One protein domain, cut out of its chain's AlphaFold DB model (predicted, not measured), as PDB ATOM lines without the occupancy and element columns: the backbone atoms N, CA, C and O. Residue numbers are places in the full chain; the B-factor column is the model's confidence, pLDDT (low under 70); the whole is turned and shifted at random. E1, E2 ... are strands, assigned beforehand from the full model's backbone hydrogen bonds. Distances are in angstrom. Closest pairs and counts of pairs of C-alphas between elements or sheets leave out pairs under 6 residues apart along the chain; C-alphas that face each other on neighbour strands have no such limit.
ATOM      1  N   SER A 203      23.259  31.925  85.457       84.94
ATOM      2  CA  SER A 203      23.948  31.453  86.650       84.94
ATOM      3  C   SER A 203      23.644  32.370  87.833       84.94
ATOM      4  O   SER A 203      23.065  33.447  87.681       84.94
ATOM      5  N   VAL A 204      24.000  31.927  89.036       86.88
ATOM      6  CA  VAL A 204      23.906  32.731  90.258       86.88
ATOM      7  C   VAL A 204      25.237  32.642  90.980       86.88
ATOM      8  O   VAL A 204      25.680  31.558  91.361       86.88
ATOM      9  N   LYS A 205      25.876  33.795  91.178       85.62
ATOM     10  CA  LYS A 205      27.132  33.900  91.913       85.62
ATOM     11  C   LYS A 205      26.845  34.014  93.406       85.62
ATOM     12  O   LYS A 205      26.077  34.879  93.823       85.62
ATOM     13  N   VAL A 206      27.493  33.173  94.209       84.38
ATOM     14  CA  VAL A 206      27.552  33.339  95.667       84.38
ATOM     15  C   VAL A 206      28.651  34.360  95.959       84.38
ATOM     16  O   VAL A 206      29.835  34.051  95.857       84.38
ATOM     17  N   THR A 207      28.277  35.607  96.239       81.44
ATOM     18  CA  THR A 207      29.226  36.718  96.453       81.44
ATOM     19  C   THR A 207      29.670  36.840  97.909       81.44
ATOM     20  O   THR A 207      30.766  37.328  98.180       81.44
ATOM     21  N   ALA A 208      28.872  36.315  98.840       83.50
ATOM     22  CA  ALA A 208      29.262  36.052 100.220       83.50
ATOM     23  C   ALA A 208      28.622  34.734 100.671       83.50
ATOM     24  O   ALA A 208      27.424  34.550 100.495       83.50
ATOM     25  N   ALA A 209      29.401  33.819 101.250       71.19
ATOM     26  CA  ALA A 209      28.968  32.440 101.522       71.19
ATOM     27  C   ALA A 209      28.007  32.276 102.721       71.19
ATOM     28  O   ALA A 209      27.564  31.162 103.000       71.19
ATOM     29  N   GLY A 210      27.687  33.357 103.440       80.00
ATOM     30  CA  GLY A 210      26.891  33.296 104.667       80.00
ATOM     31  C   GLY A 210      27.604  32.550 105.806       80.00
ATOM     32  O   GLY A 210      28.812  32.305 105.760       80.00
ATOM     33  N   THR A 211      26.859  32.204 106.857       81.62
ATOM     34  CA  THR A 211      27.400  31.428 107.992       81.62
ATOM     35  C   THR A 211      27.434  29.922 107.655       81.62
ATOM     36  O   THR A 211      26.521  29.430 106.989       81.62
ATOM     37  N   PRO A 212      28.445  29.144 108.096       73.69
ATOM     38  CA  PRO A 212      28.409  27.684 107.982       73.69
ATOM     39  C   PRO A 212      27.229  27.069 108.752       73.69
ATOM     40  O   PRO A 212      26.821  27.585 109.788       73.69
ATOM     41  N   SER A 213      26.696  25.945 108.266       75.31
ATOM     42  CA  SER A 213      25.624  25.170 108.925       75.31
ATOM     43  C   SER A 213      24.240  25.806 109.065       75.31
ATOM     44  O   SER A 213      23.393  25.268 109.772       75.31
ATOM     45  N   VAL A 214      23.961  26.878 108.322       80.06
ATOM     46  CA  VAL A 214      22.648  27.551 108.307       80.06
ATOM     47  C   VAL A 214      21.530  26.644 107.778       80.06
ATOM     48  O   VAL A 214      20.399  26.732 108.257       80.06
ATOM     49  N   TYR A 215      21.845  25.741 106.838       86.81
ATOM     50  CA  TYR A 215      20.876  24.823 106.237       86.81
ATOM     51  C   TYR A 215      21.244  23.355 106.471       86.81
ATOM     52  O   TYR A 215      21.394  22.571 105.533       86.81
ATOM     53  N   SER A 216      21.372  22.954 107.733       84.06
ATOM     54  CA  SER A 216      21.800  21.598 108.109       84.06
ATOM     55  C   SER A 216      20.805  20.486 107.729       84.06
ATOM     56  O   SER A 216      21.156  19.307 107.698       84.06
ATOM     57  N   ARG A 217      19.561  20.844 107.385       89.31
ATOM     58  CA  ARG A 217      18.450  19.908 107.138       89.31
ATOM     59  C   ARG A 217      18.352  19.401 105.697       89.31
ATOM     60  O   ARG A 217      17.330  18.839 105.314       89.31
ATOM     61  N   THR A 218      19.382  19.586 104.873       89.50
ATOM     62  CA  THR A 218      19.367  19.081 103.490       89.50
ATOM     63  C   THR A 218      19.429  17.558 103.417       89.50
ATOM     64  O   THR A 218      20.154  16.919 104.177       89.50
ATOM     65  N   VAL A 219      18.740  16.978 102.438       90.56
ATOM     66  CA  VAL A 219      18.822  15.560 102.081       90.56
ATOM     67  C   VAL A 219      19.475  15.449 100.709       90.56
ATOM     68  O   VAL A 219      18.919  15.912  99.718       90.56
ATOM     69  N   LYS A 220      20.652  14.822 100.642       86.62
ATOM     70  CA  LYS A 220      21.343  14.558  99.373       86.62
ATOM     71  C   LYS A 220      20.700  13.392  98.630       86.62
ATOM     72  O   LYS A 220      20.253  12.432  99.257       86.62
ATOM     73  N   ALA A 221      20.718  13.457  97.299       79.88
ATOM     74  CA  ALA A 221      20.285  12.351  96.460       79.88
ATOM     75  C   ALA A 221      21.086  11.076  96.774       79.88
ATOM     76  O   ALA A 221      22.315  11.090  96.873       79.88
ATOM     77  N   GLY A 222      20.392   9.950  96.885       84.50
ATOM     78  CA  GLY A 222      21.015   8.650  97.088       84.50
ATOM     79  C   GLY A 222      20.044   7.511  96.805       84.50
ATOM     80  O   GLY A 222      18.849   7.714  96.593       84.50
ATOM     81  N   ALA A 223      20.570   6.286  96.751       84.31
ATOM     82  CA  ALA A 223      19.793   5.113  96.345       84.31
ATOM     83  C   ALA A 223      18.604   4.811  97.278       84.31
ATOM     84  O   ALA A 223      17.627   4.213  96.837       84.31
ATOM     85  N   ASN A 224      18.673   5.257  98.538       86.81
ATOM     86  CA  ASN A 224      17.684   4.967  99.578       86.81
ATOM     87  C   ASN A 224      16.743   6.159  99.878       86.81
ATOM     88  O   ASN A 224      15.843   6.056 100.718       86.81
ATOM     89  N   GLN A 225      16.928   7.295  99.199       93.50
ATOM     90  CA  GLN A 225      16.054   8.468  99.259       93.50
ATOM     91  C   GLN A 225      14.967   8.325  98.191       93.50
ATOM     92  O   GLN A 225      15.077   8.882  97.102       93.50
ATOM     93  N   GLN A 226      13.946   7.519  98.493       94.75
ATOM     94  CA  GLN A 226      12.881   7.163  97.553       94.75
ATOM     95  C   GLN A 226      11.506   7.662  98.005       94.75
ATOM     96  O   GLN A 226      11.205   7.709  99.202       94.75
ATOM     97  N   VAL A 227      10.663   7.992  97.032       95.25
ATOM     98  CA  VAL A 227       9.231   8.236  97.202       95.25
ATOM     99  C   VAL A 227       8.531   6.914  97.513       95.25
ATOM    100  O   VAL A 227       8.748   5.911  96.837       95.25
ATOM    101  N   VAL A 228       7.673   6.911  98.530       96.44
ATOM    102  CA  VAL A 228       6.842   5.758  98.908       96.44
ATOM    103  C   VAL A 228       5.488   5.830  98.205       96.44
ATOM    104  O   VAL A 228       5.042   4.855  97.608       96.44
ATOM    105  N   ALA A 229       4.852   6.999  98.245       95.06
ATOM    106  CA  ALA A 229       3.576   7.278  97.596       95.06
ATOM    107  C   ALA A 229       3.442   8.784  97.343       95.06
ATOM    108  O   ALA A 229       4.033   9.588  98.061       95.06
ATOM    109  N   SER A 230       2.654   9.187  96.348       94.69
ATOM    110  CA  SER A 230       2.428  10.601  96.035       94.69
ATOM    111  C   SER A 230       0.999  10.825  95.544       94.69
ATOM    112  O   SER A 230       0.419   9.989  94.848       94.69
ATOM    113  N   THR A 231       0.431  11.962  95.927       94.56
ATOM    114  CA  THR A 231      -0.817  12.528  95.413       94.56
ATOM    115  C   THR A 231      -0.512  13.872  94.748       94.56
ATOM    116  O   THR A 231       0.640  14.304  94.702       94.56
ATOM    117  N   SER A 232      -1.535  14.579  94.262       93.00
ATOM    118  CA  SER A 232      -1.322  15.901  93.670       93.00
ATOM    119  C   SER A 232      -0.773  16.916  94.674       93.00
ATOM    120  O   SER A 232      -0.060  17.818  94.265       93.00
ATOM    121  N   THR A 233      -1.057  16.804  95.973       95.56
ATOM    122  CA  THR A 233      -0.655  17.807  96.984       95.56
ATOM    123  C   THR A 233       0.242  17.254  98.087       95.56
ATOM    124  O   THR A 233       0.692  18.013  98.943       95.56
ATOM    125  N   THR A 234       0.502  15.945  98.101       96.38
ATOM    126  CA  THR A 234       1.343  15.319  99.125       96.38
ATOM    127  C   THR A 234       2.288  14.280  98.544       96.38
ATOM    128  O   THR A 234       1.956  13.588  97.585       96.38
ATOM    129  N   THR A 235       3.457  14.121  99.159       96.44
ATOM    130  CA  THR A 235       4.431  13.083  98.810       96.44
ATOM    131  C   THR A 235       4.971  12.441 100.082       96.44
ATOM    132  O   THR A 235       5.559  13.108 100.929       96.44
ATOM    133  N   GLN A 236       4.771  11.134 100.230       97.25
ATOM    134  CA  GLN A 236       5.363  10.342 101.298       97.25
ATOM    135  C   GLN A 236       6.765   9.888 100.888       97.25
ATOM    136  O   GLN A 236       6.946   9.309  99.814       97.25
ATOM    137  N   ILE A 237       7.748  10.117 101.754       96.06
ATOM    138  CA  ILE A 237       9.161   9.808 101.509       96.06
ATOM    139  C   ILE A 237       9.683   8.704 102.434       96.06
ATOM    140  O   ILE A 237       9.041   8.336 103.419       96.06
ATOM    141  N   SER A 238      10.838   8.129 102.086       93.94
ATOM    142  CA  SER A 238      11.416   6.986 102.800       93.94
ATOM    143  C   SER A 238      11.612   7.229 104.305       93.94
ATOM    144  O   SER A 238      11.842   8.346 104.771       93.94
ATOM    145  N   SER A 239      11.574   6.145 105.089       91.31
ATOM    146  CA  SER A 239      11.701   6.175 106.556       91.31
ATOM    147  C   SER A 239      13.029   6.747 107.070       91.31
ATOM    148  O   SER A 239      13.110   7.116 108.243       91.31
ATOM    149  N   LEU A 240      14.033   6.881 106.197       89.19
ATOM    150  CA  LEU A 240      15.321   7.520 106.480       89.19
ATOM    151  C   LEU A 240      15.226   9.038 106.705       89.19
ATOM    152  O   LEU A 240      16.147   9.612 107.280       89.19
ATOM    153  N   ALA A 241      14.149   9.692 106.261       92.38
ATOM    154  CA  ALA A 241      13.908  11.108 106.532       92.38
ATOM    155  C   ALA A 241      13.614  11.370 108.029       92.38
ATOM    156  O   ALA A 241      13.403  10.432 108.796       92.38
ATOM    157  N   SER A 242      13.615  12.632 108.470       93.81
ATOM    158  CA  SER A 242      13.456  13.010 109.891       93.81
ATOM    159  C   SER A 242      12.109  12.587 110.512       93.81
ATOM    160  O   SER A 242      11.078  12.560 109.843       93.81
ATOM    161  N   SER A 243      12.072  12.267 111.811       95.69
ATOM    162  CA  SER A 243      10.836  12.032 112.601       95.69
ATOM    163  C   SER A 243      10.273  13.225 113.317       95.69
ATOM    164  O   SER A 243       9.284  13.081 114.028       95.69
ATOM    165  N   VAL A 244      10.867  14.384 113.098       94.94
ATOM    166  CA  VAL A 244      10.410  15.631 113.685       94.94
ATOM    167  C   VAL A 244       9.434  16.293 112.715       94.94
ATOM    168  O   VAL A 244       9.732  16.391 111.523       94.94
ATOM    169  N   ASP A 245       8.275  16.707 113.219       95.44
ATOM    170  CA  ASP A 245       7.322  17.521 112.458       95.44
ATOM    171  C   ASP A 245       7.968  18.865 112.074       95.44
ATOM    172  O   ASP A 245       8.902  19.331 112.728       95.44
ATOM    173  N   ASP A 246       7.524  19.450 110.965       93.44
ATOM    174  CA  ASP A 246       8.002  20.722 110.405       93.44
ATOM    175  C   ASP A 246       9.489  20.771 110.011       93.44
ATOM    176  O   ASP A 246      10.003  21.813 109.596       93.44
ATOM    177  N   PHE A 247      10.209  19.648 110.104       92.75
ATOM    178  CA  PHE A 247      11.664  19.625 109.949       92.75
ATOM    179  C   PHE A 247      12.133  20.172 108.592       92.75
ATOM    180  O   PHE A 247      13.130  20.888 108.548       92.75
ATOM    181  N   TYR A 248      11.400  19.886 107.511       94.06
ATOM    182  CA  TYR A 248      11.718  20.338 106.151       94.06
ATOM    183  C   TYR A 248      10.858  21.521 105.671       94.06
ATOM    184  O   TYR A 248      10.893  21.852 104.486       94.06
ATOM    185  N   ASN A 249      10.079  22.172 106.542       93.31
ATOM    186  CA  ASN A 249       9.220  23.283 106.122       93.31
ATOM    187  C   ASN A 249      10.055  24.433 105.545       93.31
ATOM    188  O   ASN A 249      11.063  24.847 106.117       93.31
ATOM    189  N   GLY A 250       9.634  24.948 104.388       91.00
ATOM    190  CA  GLY A 250      10.342  25.996 103.655       91.00
ATOM    191  C   GLY A 250      11.500  25.502 102.781       91.00
ATOM    192  O   GLY A 250      12.016  26.290 101.990       91.00
ATOM    193  N   TYR A 251      11.900  24.229 102.867       94.06
ATOM    194  CA  TYR A 251      12.856  23.633 101.929       94.06
ATOM    195  C   TYR A 251      12.184  23.311 100.586       94.06
ATOM    196  O   TYR A 251      10.958  23.267 100.454       94.06
ATOM    197  N   ALA A 252      13.006  23.067  99.573       93.81
ATOM    198  CA  ALA A 252      12.591  22.553  98.280       93.81
ATOM    199  C   ALA A 252      12.794  21.037  98.218       93.81
ATOM    200  O   ALA A 252      13.821  20.537  98.673       93.81
ATOM    201  N   ILE A 253      11.855  20.320  97.600       93.19
ATOM    202  CA  ILE A 253      12.047  18.938  97.150       93.19
ATOM    203  C   ILE A 253      12.188  18.913  95.626       93.19
ATOM    204  O   ILE A 253      11.378  19.510  94.914       93.19
ATOM    205  N   LYS A 254      13.203  18.209  95.118       92.12
ATOM    206  CA  LYS A 254      13.378  17.917  93.686       92.12
ATOM    207  C   LYS A 254      13.365  16.421  93.464       92.12
ATOM    208  O   LYS A 254      13.978  15.670  94.218       92.12
ATOM    209  N   PHE A 255      12.698  16.005  92.396       91.31
ATOM    210  CA  PHE A 255      12.697  14.614  91.964       91.31
ATOM    211  C   PHE A 255      13.822  14.402  90.951       91.31
ATOM    212  O   PHE A 255      13.915  15.109  89.947       91.31
ATOM    213  N   ASN A 256      14.701  13.441  91.213       90.31
ATOM    214  CA  ASN A 256      15.848  13.126  90.362       90.31
ATOM    215  C   ASN A 256      15.519  12.061  89.306       90.31
ATOM    216  O   ASN A 256      16.277  11.889  88.355       90.31
ATOM    217  N   THR A 257      14.419  11.322  89.469       91.44
ATOM    218  CA  THR A 257      13.955  10.305  88.513       91.44
ATOM    219  C   THR A 257      12.440  10.335  88.354       91.44
ATOM    220  O   THR A 257      11.743  10.997  89.121       91.44
ATOM    221  N   GLY A 258      11.953   9.598  87.357       91.38
ATOM    222  CA  GLY A 258      10.529   9.379  87.135       91.38
ATOM    223  C   GLY A 258       9.832  10.495  86.359       91.38
ATOM    224  O   GLY A 258      10.491  11.376  85.801       91.38
ATOM    225  N   PRO A 259       8.489  10.475  86.313       85.31
ATOM    226  CA  PRO A 259       7.677  11.396  85.509       85.31
ATOM    227  C   PRO A 259       7.842  12.884  85.855       85.31
ATOM    228  O   PRO A 259       7.431  13.742  85.079       85.31
ATOM    229  N   ARG A 260       8.430  13.196  87.017       86.00
ATOM    230  CA  ARG A 260       8.721  14.562  87.479       86.00
ATOM    231  C   ARG A 260      10.213  14.894  87.532       86.00
ATOM    232  O   ARG A 260      10.575  15.880  88.175       86.00
ATOM    233  N   ALA A 261      11.079  14.080  86.926       87.69
ATOM    234  CA  ALA A 261      12.519  14.304  86.976       87.69
ATOM    235  C   ALA A 261      12.870  15.754  86.582       87.69
ATOM    236  O   ALA A 261      12.459  16.235  85.529       87.69
ATOM    237  N   GLY A 262      13.607  16.452  87.451       80.50
ATOM    238  CA  GLY A 262      14.037  17.840  87.251       80.50
ATOM    239  C   GLY A 262      13.082  18.921  87.773       80.50
ATOM    240  O   GLY A 262      13.482  20.079  87.834       80.50
ATOM    241  N   LEU A 263      11.859  18.581  88.196       84.81
ATOM    242  CA  LEU A 263      10.907  19.556  88.744       84.81
ATOM    243  C   LEU A 263      11.070  19.739  90.259       84.81
ATOM    244  O   LEU A 263      11.362  18.787  90.987       84.81
ATOM    245  N   ILE A 264      10.813  20.964  90.725       89.06
ATOM    246  CA  ILE A 264      10.946  21.389  92.126       89.06
ATOM    247  C   ILE A 264       9.568  21.702  92.717       89.06
ATOM    248  O   ILE A 264       8.696  22.221  92.020       89.06
ATOM    249  N   ALA A 265       9.378  21.421  94.005       90.75
ATOM    250  CA  ALA A 265       8.243  21.908  94.779       90.75
ATOM    251  C   ALA A 265       8.689  22.453  96.144       90.75
ATOM    252  O   ALA A 265       9.579  21.896  96.785       90.75
ATOM    253  N   LYS A 266       8.044  23.531  96.602       93.00
ATOM    254  CA  LYS A 266       8.209  24.061  97.961       93.00
ATOM    255  C   LYS A 266       7.476  23.168  98.959       93.00
ATOM    256  O   LYS A 266       6.298  22.866  98.758       93.00
ATOM    257  N   ILE A 267       8.161  22.786 100.032       95.19
ATOM    258  CA  ILE A 267       7.586  22.052 101.159       95.19
ATOM    259  C   ILE A 267       6.883  23.065 102.061       95.19
ATOM    260  O   ILE A 267       7.531  23.907 102.687       95.19
ATOM    261  N   THR A 268       5.554  23.013 102.100       95.38
ATOM    262  CA  THR A 268       4.746  23.914 102.937       95.38
ATOM    263  C   THR A 268       4.463  23.334 104.316       95.38
ATOM    264  O   THR A 268       4.217  24.102 105.238       95.38
ATOM    265  N   ASP A 269       4.482  22.007 104.442       96.50
ATOM    266  CA  ASP A 269       4.280  21.283 105.698       96.50
ATOM    267  C   ASP A 269       4.943  19.888 105.625       96.50
ATOM    268  O   ASP A 269       5.099  19.326 104.532       96.50
ATOM    269  N   TYR A 270       5.353  19.344 106.774       96.94
ATOM    270  CA  TYR A 270       5.996  18.039 106.910       96.94
ATOM    271  C   TYR A 270       5.579  17.343 108.208       96.94
ATOM    272  O   TYR A 270       5.954  17.760 109.303       96.94
ATOM    273  N   VAL A 271       4.905  16.200 108.076       97.69
ATOM    274  CA  VAL A 271       4.531  15.349 109.213       97.69
ATOM    275  C   VAL A 271       5.570  14.242 109.376       97.69
ATOM    276  O   VAL A 271       5.636  13.294 108.583       97.69
ATOM    277  N   GLY A 272       6.382  14.342 110.425       96.25
ATOM    278  CA  GLY A 272       7.500  13.454 110.707       96.25
ATOM    279  C   GLY A 272       7.046  12.026 110.977       96.25
ATOM    280  O   GLY A 272       7.607  11.092 110.404       96.25
ATOM    281  N   SER A 273       5.991  11.831 111.771       96.00
ATOM    282  CA  SER A 273       5.481  10.490 112.110       96.00
ATOM    283  C   SER A 273       5.120   9.639 110.881       96.00
ATOM    284  O   SER A 273       5.382   8.436 110.865       96.00
ATOM    285  N   THR A 274       4.593  10.265 109.825       96.44
ATOM    286  CA  THR A 274       4.191   9.601 108.574       96.44
ATOM    287  C   THR A 274       5.163   9.820 107.417       96.44
ATOM    288  O   THR A 274       4.951   9.238 106.351       96.44
ATOM    289  N   ARG A 275       6.214  10.634 107.602       97.06
ATOM    290  CA  ARG A 275       7.157  11.066 106.551       97.06
ATOM    291  C   ARG A 275       6.446  11.716 105.360       97.06
ATOM    292  O   ARG A 275       6.779  11.445 104.207       97.06
ATOM    293  N   LEU A 276       5.414  12.511 105.636       97.38
ATOM    294  CA  LEU A 276       4.531  13.064 104.612       97.38
ATOM    295  C   LEU A 276       4.861  14.536 104.375       97.38
ATOM    296  O   LEU A 276       4.732  15.344 105.288       97.38
ATOM    297  N   ILE A 277       5.273  14.869 103.155       97.44
ATOM    298  CA  ILE A 277       5.460  16.242 102.681       97.44
ATOM    299  C   ILE A 277       4.148  16.746 102.085       97.44
ATOM    300  O   ILE A 277       3.540  16.052 101.269       97.44
ATOM    301  N   THR A 278       3.781  17.979 102.411       97.19
ATOM    302  CA  THR A 278       2.736  18.750 101.732       97.19
ATOM    303  C   THR A 278       3.382  19.809 100.839       97.19
ATOM    304  O   THR A 278       4.326  20.493 101.240       97.19
ATOM    305  N   HIS A 279       2.875  19.948  99.618       94.44
ATOM    306  CA  HIS A 279       3.324  20.936  98.639       94.44
ATOM    307  C   HIS A 279       2.145  21.423  97.782       94.44
ATOM    308  O   HIS A 279       1.060  20.839  97.792       94.44
ATOM    309  N   ALA A 280       2.360  22.482  96.997       90.94
ATOM    310  CA  ALA A 280       1.379  22.937  96.011       90.94
ATOM    311  C   ALA A 280       1.002  21.817  95.020       90.94
ATOM    312  O   ALA A 280       1.769  20.872  94.811       90.94
ATOM    313  N   ALA A 281      -0.179  21.929  94.407       90.62
ATOM    314  CA  ALA A 281      -0.683  20.911  93.492       90.62
ATOM    315  C   ALA A 281       0.288  20.660  92.321       90.62
ATOM    316  O   ALA A 281       0.643  21.575  91.579       90.62
ATOM    317  N   LEU A 282       0.706  19.408  92.153       84.69
ATOM    318  CA  LEU A 282       1.569  18.945  91.077       84.69
ATOM    319  C   LEU A 282       0.720  18.538  89.869       84.69
ATOM    320  O   LEU A 282      -0.277  17.836  90.004       84.69
ATOM    321  N   SER A 283       1.158  18.931  88.673       84.25
ATOM    322  CA  SER A 283       0.519  18.566  87.397       84.25
ATOM    323  C   SER A 283       0.658  17.082  87.029       84.25
ATOM    324  O   SER A 283      -0.113  16.564  86.227       84.25
ATOM    325  N   VAL A 284       1.647  16.405  87.611       90.00
ATOM    326  CA  VAL A 284       1.955  14.976  87.462       90.00
ATOM    327  C   VAL A 284       2.482  14.514  88.816       90.00
ATOM    328  O   VAL A 284       3.314  15.226  89.370       90.00
ATOM    329  N   ASN A 285       2.038  13.377  89.355       91.00
ATOM    330  CA  ASN A 285       2.511  12.866  90.654       91.00
ATOM    331  C   ASN A 285       3.861  12.143  90.512       91.00
ATOM    332  O   ASN A 285       4.186  11.641  89.435       91.00
ATOM    333  N   ALA A 286       4.636  12.058  91.596       91.00
ATOM    334  CA  ALA A 286       5.829  11.208  91.628       91.00
ATOM    335  C   ALA A 286       5.441   9.721  91.750       91.00
ATOM    336  O   ALA A 286       4.453   9.371  92.398       91.00
ATOM    337  N   GLY A 287       6.213   8.838  91.124       92.94
ATOM    338  CA  GLY A 287       6.047   7.392  91.232       92.94
ATOM    339  C   GLY A 287       6.682   6.834  92.506       92.94
ATOM    340  O   GLY A 287       7.671   7.360  93.013       92.94
ATOM    341  N   ALA A 288       6.140   5.726  93.017       94.06
ATOM    342  CA  ALA A 288       6.810   4.966  94.070       94.06
ATOM    343  C   ALA A 288       8.179   4.468  93.568       94.06
ATOM    344  O   ALA A 288       8.280   3.921  92.470       94.06
ATOM    345  N   GLY A 289       9.225   4.663  94.369       92.94
ATOM    346  CA  GLY A 289      10.615   4.374  94.010       92.94
ATOM    347  C   GLY A 289      11.368   5.542  93.362       92.94
ATOM    348  O   GLY A 289      12.590   5.451  93.225       92.94
ATOM    349  N   ASP A 290      10.697   6.649  93.010       94.38
ATOM    350  CA  ASP A 290      11.379   7.826  92.466       94.38
ATOM    351  C   ASP A 290      12.347   8.422  93.487       94.38
ATOM    352  O   ASP A 290      12.033   8.546  94.672       94.38
ATOM    353  N   ARG A 291      13.541   8.801  93.031       94.31
ATOM    354  CA  ARG A 291      14.574   9.383  93.889       94.31
ATOM    355  C   ARG A 291      14.343  10.873  94.080       94.31
ATOM    356  O   ARG A 291      13.941  11.555  93.137       94.31
ATOM    357  N   TYR A 292      14.644  11.367  95.276       93.75
ATOM    358  CA  TYR A 292      14.496  12.779  95.616       93.75
ATOM    359  C   TYR A 292      15.708  13.336  96.370       93.75
ATOM    360  O   TYR A 292      16.491  12.602  96.977       93.75
ATOM    361  N   GLU A 293      15.793  14.661  96.377       93.62
ATOM    362  CA  GLU A 293      16.676  15.453  97.228       93.62
ATOM    363  C   GLU A 293      15.901  16.617  97.860       93.62
ATOM    364  O   GLU A 293      14.909  17.088  97.297       93.62
ATOM    365  N   ILE A 294      16.343  17.059  99.043       93.56
ATOM    366  CA  ILE A 294      15.784  18.209  99.770       93.56
ATOM    367  C   ILE A 294      16.899  19.221 100.024       93.56
ATOM    368  O   ILE A 294      17.949  18.872 100.562       93.56
ATOM    369  N   TYR A 295      16.681  20.479  99.666       92.69
ATOM    370  CA  TYR A 295      17.701  21.531  99.724       92.69
ATOM    371  C   TYR A 295      17.066  22.912  99.941       92.69
ATOM    372  O   TYR A 295      15.839  23.031  99.872       92.69
ATOM    373  N   PRO A 296      17.858  23.955 100.257       92.94
ATOM    374  CA  PRO A 296      17.324  25.289 100.487       92.94
ATOM    375  C   PRO A 296      16.671  25.828  99.216       92.94
ATOM    376  O   PRO A 296      17.252  25.786  98.133       92.94
ATOM    377  N   LEU A 297      15.453  26.330  99.346       92.56
ATOM    378  CA  LEU A 297      14.695  26.910  98.256       92.56
ATOM    379  C   LEU A 297      15.298  28.260  97.866       92.56
ATOM    380  O   LEU A 297      15.333  29.187  98.676       92.56
ATOM    381  N   VAL A 298      15.712  28.364  96.607       93.19
ATOM    382  CA  VAL A 298      16.087  29.631  95.974       93.19
ATOM    383  C   VAL A 298      14.865  30.184  95.252       93.19
ATOM    384  O   VAL A 298      14.313  29.516  94.376       93.19
ATOM    385  N   GLU A 299      14.461  31.402  95.594       92.56
ATOM    386  CA  GLU A 299      13.415  32.137  94.884       92.56
ATOM    387  C   GLU A 299      14.026  33.326  94.140       92.56
ATOM    388  O   GLU A 299      14.883  34.051  94.657       92.56
ATOM    389  N   PHE A 300      13.564  33.506  92.904       93.75
ATOM    390  CA  PHE A 300      13.926  34.627  92.052       93.75
ATOM    391  C   PHE A 300      12.789  35.641  92.026       93.75
ATOM    392  O   PHE A 300      11.639  35.275  91.781       93.75
ATOM    393  N   THR A 301      13.113  36.916  92.216       93.88
ATOM    394  CA  THR A 301      12.176  38.024  91.982       93.88
ATOM    395  C   THR A 301      12.763  38.991  90.960       93.88
ATOM    396  O   THR A 301      13.983  39.083  90.824       93.88
ATOM    397  N   GLY A 302      11.914  39.679  90.204       91.19
ATOM    398  CA  GLY A 302      12.339  40.523  89.091       91.19
ATOM    399  C   GLY A 302      11.193  40.820  88.130       91.19
ATOM    400  O   GLY A 302      10.028  40.609  88.463       91.19
ATOM    401  N   ASP A 303      11.539  41.299  86.940       88.38
ATOM    402  CA  ASP A 303      10.611  41.569  85.833       88.38
ATOM    403  C   ASP A 303      10.342  40.349  84.932       88.38
ATOM    404  O   ASP A 303       9.366  40.337  84.181       88.38
ATOM    405  N   GLY A 304      11.177  39.313  85.031       90.12
ATOM    406  CA  GLY A 304      10.977  38.023  84.374       90.12
ATOM    407  C   GLY A 304      10.220  37.003  85.228       90.12
ATOM    408  O   GLY A 304       9.876  37.238  86.388       90.12
ATOM    409  N   SER A 305       9.974  35.824  84.654       92.75
ATOM    410  CA  SER A 305       9.279  34.733  85.352       92.75
ATOM    411  C   SER A 305       9.813  33.347  84.984       92.75
ATOM    412  O   SER A 305      10.479  33.162  83.965       92.75
ATOM    413  N   GLY A 306       9.506  32.353  85.824       90.25
ATOM    414  CA  GLY A 306       9.771  30.939  85.542       90.25
ATOM    415  C   GLY A 306      11.189  30.449  85.847       90.25
ATOM    416  O   GLY A 306      11.487  29.291  85.548       90.25
ATOM    417  N   ALA A 307      12.058  31.279  86.438       92.00
ATOM    418  CA  ALA A 307      13.380  30.828  86.858       92.00
ATOM    419  C   ALA A 307      13.304  29.888  88.072       92.00
ATOM    420  O   ALA A 307      12.579  30.146  89.033       92.00
ATOM    421  N   THR A 308      14.073  28.801  88.038       91.38
ATOM    422  CA  THR A 308      14.189  27.827  89.133       91.38
ATOM    423  C   THR A 308      15.627  27.336  89.256       91.38
ATOM    424  O   THR A 308      16.338  27.208  88.255       91.38
ATOM    425  N   ALA A 309      16.063  27.057  90.484       92.31
ATOM    426  CA  ALA A 309      17.442  26.687  90.767       92.31
ATOM    427  C   ALA A 309      17.559  25.653  91.887       92.31
ATOM    428  O   ALA A 309      16.651  25.461  92.694       92.31
ATOM    429  N   HIS A 310      18.720  25.011  91.924       89.88
ATOM    430  CA  HIS A 310      19.126  24.012  92.890       89.88
ATOM    431  C   HIS A 310      20.324  24.532  93.692       89.88
ATOM    432  O   HIS A 310      21.387  24.799  93.132       89.88
ATOM    433  N   ALA A 311      20.156  24.687  95.007       91.38
ATOM    434  CA  ALA A 311      21.236  25.098  95.900       91.38
ATOM    435  C   ALA A 311      22.026  23.884  96.400       91.38
ATOM    436  O   ALA A 311      21.504  23.043  97.136       91.38
ATOM    437  N   PHE A 312      23.312  23.820  96.060       88.06
ATOM    438  CA  PHE A 312      24.208  22.794  96.571       88.06
ATOM    439  C   PHE A 312      24.826  23.230  97.891       88.06
ATOM    440  O   PHE A 312      25.585  24.197  97.960       88.06
ATOM    441  N   THR A 313      24.535  22.463  98.937       87.69
ATOM    442  CA  THR A 313      25.207  22.583 100.233       87.69
ATOM    443  C   THR A 313      26.381  21.613 100.372       87.69
ATOM    444  O   THR A 313      26.367  20.532  99.778       87.69
ATOM    445  N   ASP A 314      27.381  21.943 101.181       83.62
ATOM    446  CA  ASP A 314      28.366  20.960 101.636       83.62
ATOM    447  C   ASP A 314      27.811  20.057 102.758       83.62
ATOM    448  O   ASP A 314      26.631  20.121 103.114       83.62
ATOM    449  N   SER A 315      28.659  19.187 103.315       79.62
ATOM    450  CA  SER A 315      28.293  18.284 104.415       79.62
ATOM    451  C   SER A 315      27.943  19.004 105.719       79.62
ATOM    452  O   SER A 315      27.338  18.392 106.596       79.62
ATOM    453  N   SER A 316      28.319  20.277 105.856       77.69
ATOM    454  CA  SER A 316      28.017  21.096 107.026       77.69
ATOM    455  C   SER A 316      26.696  21.848 106.893       77.69
ATOM    456  O   SER A 316      26.180  22.293 107.912       77.69
ATOM    457  N   GLY A 317      26.139  21.976 105.682       79.25
ATOM    458  CA  GLY A 317      24.934  22.763 105.399       79.25
ATOM    459  C   GLY A 317      25.212  24.190 104.909       79.25
ATOM    460  O   GLY A 317      24.286  25.001 104.881       79.25
ATOM    461  N   GLN A 318      26.454  24.517 104.529       85.75
ATOM    462  CA  GLN A 318      26.803  25.787 103.874       85.75
ATOM    463  C   GLN A 318      26.514  25.709 102.371       85.75
ATOM    464  O   GLN A 318      26.858  24.710 101.742       85.75
ATOM    465  N   VAL A 319      25.925  26.752 101.778       88.19
ATOM    466  CA  VAL A 319      25.690  26.839 100.323       88.19
ATOM    467  C   VAL A 319      26.999  27.142  99.595       88.19
ATOM    468  O   VAL A 319      27.615  28.174  99.840       88.19
ATOM    469  N   GLN A 320      27.402  26.250  98.690       84.19
ATOM    470  CA  GLN A 320      28.648  26.354  97.921       84.19
ATOM    471  C   GLN A 320      28.410  26.848  96.491       84.19
ATOM    472  O   GLN A 320      29.209  27.605  95.944       84.19
ATOM    473  N   SER A 321      27.309  26.426  95.868       85.88
ATOM    474  CA  SER A 321      26.965  26.816  94.501       85.88
ATOM    475  C   SER A 321      25.464  26.738  94.254       85.88
ATOM    476  O   SER A 321      24.731  26.041  94.958       85.88
ATOM    477  N   ILE A 322      25.008  27.467  93.236       90.56
ATOM    478  CA  ILE A 322      23.629  27.455  92.757       90.56
ATOM    479  C   ILE A 322      23.639  27.003  91.295       90.56
ATOM    480  O   ILE A 322      24.281  27.625  90.450       90.56
ATOM    481  N   GLU A 323      22.920  25.930  90.995       89.25
ATOM    482  CA  GLU A 323      22.705  25.429  89.636       89.25
ATOM    483  C   GLU A 323      21.344  25.897  89.126       89.25
ATOM    484  O   GLU A 323      20.321  25.694  89.779       89.25
ATOM    485  N   ILE A 324      21.311  26.507  87.945       90.69
ATOM    486  CA  ILE A 324      20.055  26.876  87.294       90.69
ATOM    487  C   ILE A 324      19.446  25.637  86.638       90.69
ATOM    488  O   ILE A 324      20.080  25.003  85.800       90.69
ATOM    489  N   LEU A 325      18.196  25.320  86.983       87.81
ATOM    490  CA  LEU A 325      17.439  24.245  86.330       87.81
ATOM    491  C   LEU A 325      16.580  24.780  85.181       87.81
ATOM    492  O   LEU A 325      16.417  24.125  84.156       87.81
ATOM    493  N   ASN A 326      16.041  25.988  85.350       88.44
ATOM    494  CA  ASN A 326      15.363  26.743  84.307       88.44
ATOM    495  C   ASN A 326      15.703  28.223  84.498       88.44
ATOM    496  O   ASN A 326      15.475  28.757  85.579       88.44
ATOM    497  N   GLY A 327      16.237  28.881  83.470       88.25
ATOM    498  CA  GLY A 327      16.578  30.307  83.524       88.25
ATOM    499  C   GLY A 327      15.371  31.246  83.417       88.25
ATOM    500  O   GLY A 327      15.534  32.456  83.549       88.25
ATOM    501  N   GLY A 328      14.172  30.705  83.177       91.56
ATOM    502  CA  GLY A 328      12.950  31.475  82.956       91.56
ATOM    503  C   GLY A 328      12.986  32.268  81.651       91.56
ATOM    504  O   GLY A 328      13.640  31.845  80.700       91.56
ATOM    505  N   THR A 329      12.258  33.382  81.584       89.31
ATOM    506  CA  THR A 329      12.238  34.301  80.431       89.31
ATOM    507  C   THR A 329      12.029  35.753  80.873       89.31
ATOM    508  O   THR A 329      11.442  36.012  81.927       89.31
ATOM    509  N   ASN A 330      12.461  36.697  80.026       86.19
ATOM    510  CA  ASN A 330      12.209  38.142  80.139       86.19
ATOM    511  C   ASN A 330      12.770  38.842  81.391       86.19
ATOM    512  O   ASN A 330      12.308  39.931  81.726       86.19
ATOM    513  N   TYR A 331      13.770  38.272  82.064       83.62
ATOM    514  CA  TYR A 331      14.487  38.986  83.118       83.62
ATOM    515  C   TYR A 331      15.384  40.065  82.499       83.62
ATOM    516  O   TYR A 331      16.240  39.760  81.677       83.62
ATOM    517  N   LYS A 332      15.234  41.321  82.916       84.44
ATOM    518  CA  LYS A 332      16.245  42.382  82.747       84.44
ATOM    519  C   LYS A 332      16.881  42.733  84.082       84.44
ATOM    520  O   LYS A 332      18.037  43.132  84.117       84.44
ATOM    521  N   ASN A 333      16.137  42.542  85.172       84.50
ATOM    522  CA  ASN A 333      16.617  42.664  86.540       84.50
ATOM    523  C   ASN A 333      16.126  41.462  87.349       84.50
ATOM    524  O   ASN A 333      14.948  41.112  87.303       84.50
ATOM    525  N   ALA A 334      17.019  40.840  88.115       89.81
ATOM    526  CA  ALA A 334      16.676  39.705  88.958       89.81
ATOM    527  C   ALA A 334      17.423  39.774  90.288       89.81
ATOM    528  O   ALA A 334      18.604  40.112  90.341       89.81
ATOM    529  N   THR A 335      16.742  39.387  91.360       92.56
ATOM    530  CA  THR A 335      17.353  39.090  92.656       92.56
ATOM    531  C   THR A 335      17.109  37.623  92.985       92.56
ATOM    532  O   THR A 335      16.044  37.086  92.678       92.56
ATOM    533  N   ALA A 336      18.106  36.963  93.573       93.50
ATOM    534  CA  ALA A 336      17.973  35.613  94.107       93.50
ATOM    535  C   ALA A 336      18.066  35.679  95.625       93.50
ATOM    536  O   ALA A 336      18.944  36.346  96.169       93.50
ATOM    537  N   THR A 337      17.177  34.964  96.300       93.00
ATOM    538  CA  THR A 337      17.178  34.853  97.761       93.00
ATOM    539  C   THR A 337      16.913  33.415  98.162       93.00
ATOM    540  O   THR A 337      16.248  32.677  97.435       93.00
ATOM    541  N   ILE A 338      17.442  33.010  99.312       91.44
ATOM    542  CA  ILE A 338      17.047  31.753  99.937       91.44
ATOM    543  C   ILE A 338      15.900  32.072 100.886       91.44
ATOM    544  O   ILE A 338      16.045  32.923 101.757       91.44
ATOM    545  N   THR A 339      14.751  31.425 100.702       86.88
ATOM    546  CA  THR A 339      13.541  31.709 101.503       86.88
ATOM    547  C   THR A 339      13.171  30.580 102.456       86.88
ATOM    548  O   THR A 339      12.120  30.594 103.098       86.88
ATOM    549  N   THR A 340      14.051  29.589 102.564       86.06
ATOM    550  CA  THR A 340      13.953  28.514 103.542       86.06
ATOM    551  C   THR A 340      14.164  29.029 104.959       86.06
ATOM    552  O   THR A 340      15.056  29.832 105.210       86.06
ATOM    553  N   SER A 341      13.379  28.512 105.906       76.12
ATOM    554  CA  SER A 341      13.595  28.739 107.334       76.12
ATOM    555  C   SER A 341      14.992  28.261 107.738       76.12
ATOM    556  O   SER A 341      15.287  27.067 107.663       76.12
ATOM    557  N   GLN A 342      15.849  29.191 108.153       73.06
ATOM    558  CA  GLN A 342      17.213  28.894 108.583       73.06
ATOM    559  C   GLN A 342      17.283  28.394 110.032       73.06
ATOM    560  O   GLN A 342      16.409  28.700 110.845       73.06
ATOM    561  N   ASP A 343      18.355  27.668 110.366       78.31
ATOM    562  CA  ASP A 343      18.672  27.318 111.753       78.31
ATOM    563  C   ASP A 343      19.192  28.564 112.510       78.31
ATOM    564  O   ASP A 343      18.429  29.275 113.163       78.31
ATOM    565  N   SER A 344      20.487  28.887 112.402       76.81
ATOM    566  CA  SER A 344      21.083  30.098 112.987       76.81
ATOM    567  C   SER A 344      22.197  30.648 112.102       76.81
ATOM    568  O   SER A 344      23.086  29.888 111.722       76.81
ATOM    569  N   GLY A 345      22.199  31.955 111.825       80.00
ATOM    570  CA  GLY A 345      23.260  32.620 111.063       80.00
ATOM    571  C   GLY A 345      22.724  33.639 110.060       80.00
ATOM    572  O   GLY A 345      21.627  34.169 110.229       80.00
ATOM    573  N   THR A 346      23.530  33.929 109.043       84.31
ATOM    574  CA  THR A 346      23.186  34.824 107.931       84.31
ATOM    575  C   THR A 346      23.164  34.060 106.613       84.31
ATOM    576  O   THR A 346      24.085  33.278 106.348       84.31
ATOM    577  N   ASP A 347      22.174  34.355 105.775       86.50
ATOM    578  CA  ASP A 347      22.082  33.840 104.410       86.50
ATOM    579  C   ASP A 347      23.295  34.256 103.553       86.50
ATOM    580  O   ASP A 347      23.941  35.279 103.825       86.50
ATOM    581  N   PRO A 348      23.628  33.482 102.505       88.25
ATOM    582  CA  PRO A 348      24.576  33.915 101.493       88.25
ATOM    583  C   PRO A 348      24.012  35.067 100.650       88.25
ATOM    584  O   PRO A 348      22.819  35.119 100.349       88.25
ATOM    585  N   THR A 349      24.894  35.946 100.181       89.69
ATOM    586  CA  THR A 349      24.533  36.940  99.164       89.69
ATOM    587  C   THR A 349      24.584  36.280  97.793       89.69
ATOM    588  O   THR A 349      25.629  35.766  97.382       89.69
ATOM    589  N   LEU A 350      23.453  36.295  97.089       89.88
ATOM    590  CA  LEU A 350      23.302  35.712  95.759       89.88
ATOM    591  C   LEU A 350      23.123  36.816  94.716       89.88
ATOM    592  O   LEU A 350      22.276  37.696  94.863       89.88
ATOM    593  N   THR A 351      23.886  36.739  93.632       88.94
ATOM    594  CA  THR A 351      23.787  37.671  92.504       88.94
ATOM    595  C   THR A 351      23.431  36.890  91.240       88.94
ATOM    596  O   THR A 351      24.289  36.168  90.720       88.94
ATOM    597  N   PRO A 352      22.178  36.974  90.750       88.56
ATOM    598  CA  PRO A 352      21.806  36.409  89.459       88.56
ATOM    599  C   PRO A 352      22.571  37.071  88.321       88.56
ATOM    600  O   PRO A 352      22.706  38.291  88.280       88.56
ATOM    601  N   LEU A 353      23.017  36.258  87.373       81.88
ATOM    602  CA  LEU A 353      23.589  36.705  86.113       81.88
ATOM    603  C   LEU A 353      22.578  36.416  85.009       81.88
ATOM    604  O   LEU A 353      22.211  35.267  84.758       81.88
ATOM    605  N   ILE A 354      22.094  37.483  84.386       82.94
ATOM    606  CA  ILE A 354      21.125  37.416  83.297       82.94
ATOM    607  C   ILE A 354      21.900  37.307  81.988       82.94
ATOM    608  O   ILE A 354      22.735  38.158  81.678       82.94
ATOM    609  N   PHE A 355      21.607  36.265  81.213       76.62
ATOM    610  CA  PHE A 355      22.117  36.124  79.864       76.62
ATOM    611  C   PHE A 355      21.583  37.272  79.021       76.62
ATOM    612  O   PHE A 355      20.375  37.424  78.823       76.62
ATOM    613  N   LYS A 356      22.513  38.054  78.496       73.50
ATOM    614  CA  LYS A 356      22.242  39.001  77.433       73.50
ATOM    615  C   LYS A 356      23.237  38.724  76.328       73.50
ATOM    616  O   LYS A 356      24.448  38.800  76.565       73.50
TER     617      LYS A 356
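AT A GLANCE: This is residues 203 to 356 of the 628 residues of an uncharacterized protein of Hyphomonas sp (UniProt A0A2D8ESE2). Two lobes of strands sit end to end along the longest axis: in one, a six-stranded sheet E2 to E7 folds back on itself; in the other, the long hairpin of E9 and E10 lies over a row made by E8, E11, E12 and E1. E7 runs on into E8 and joins the lobes, while the first strand, E1, belongs with the last, E12. The printed part has 154 residues, no named helix and twelve named strands, E1 to E12 in order; the class is all strand, with under half of the residues in named elements. The large sheet has the order E2, E3, E6, E5, E4, E7, antiparallel, and the three pairs of the other lobe are antiparallel too. The whole is compact, with a radius of gyration of the C-alphas of 15.2 A and spans of 43 by 33 by 24 A.

IN THESE COORDINATES: Find C-alpha 203 at (23.948, 31.453, 86.650), where E1, residues 203 to 208, begins. Next come E2, 227 to 230, E3, 234 to 237, and E4, 251 to 255. E5, 264 to 271, is 19.2 A long and bends by 69 degrees at residue 268. Read on through E6, 276 to 279, E7, 292 to 296, and E8, 298 to 302. E9, 305 to 313, covers 25.0 A, and E10, 319 to 329, covers 25.1 A and bends by 59 degrees at residue 325. E11, 334 to 338, precedes E12, 349 to 355, 19.5 A long, which ends at C-alpha 355 at (22.117, 36.124, 79.864).

HOW THE PARTS SIT: In the strongly twisted folded sheet, one sheet bent back into two leaves, E2, E3 and E6 face E4 and E7, with E5 as the hinge. Look for N 228 and O 236, 2.8 A, in the hairpin of E2 and E3, and N 265 and O 253, 2.9 A, in that of E4 and E5. E4, E5 and E6 form a meander, each strand the antiparallel neighbour of the one before; E3 to E6 and E4 to E7 are each a Greek key, a meander of three with the first of four strands beside the fourth. In the hairpin of E9 and E10, N 310 and O 323 are 2.8 A apart. The closest C-alphas of E1 and E10 are those of Val 204 and Ile 322, 5.8 A; of E8 and E9, Val 298 and Ala 309, 6.1 A; of E11 and E12, Ala 336 and Leu 350, 5.6 A.

THE WHOLE: The C-alphas farthest apart, Ser 273 and Lys 356, are 47.9 A apart. The printed part has no cut. E1 to E2, E3 to E4 and E6 to E7 are long links. No printed residue is under 70 in pLDDT.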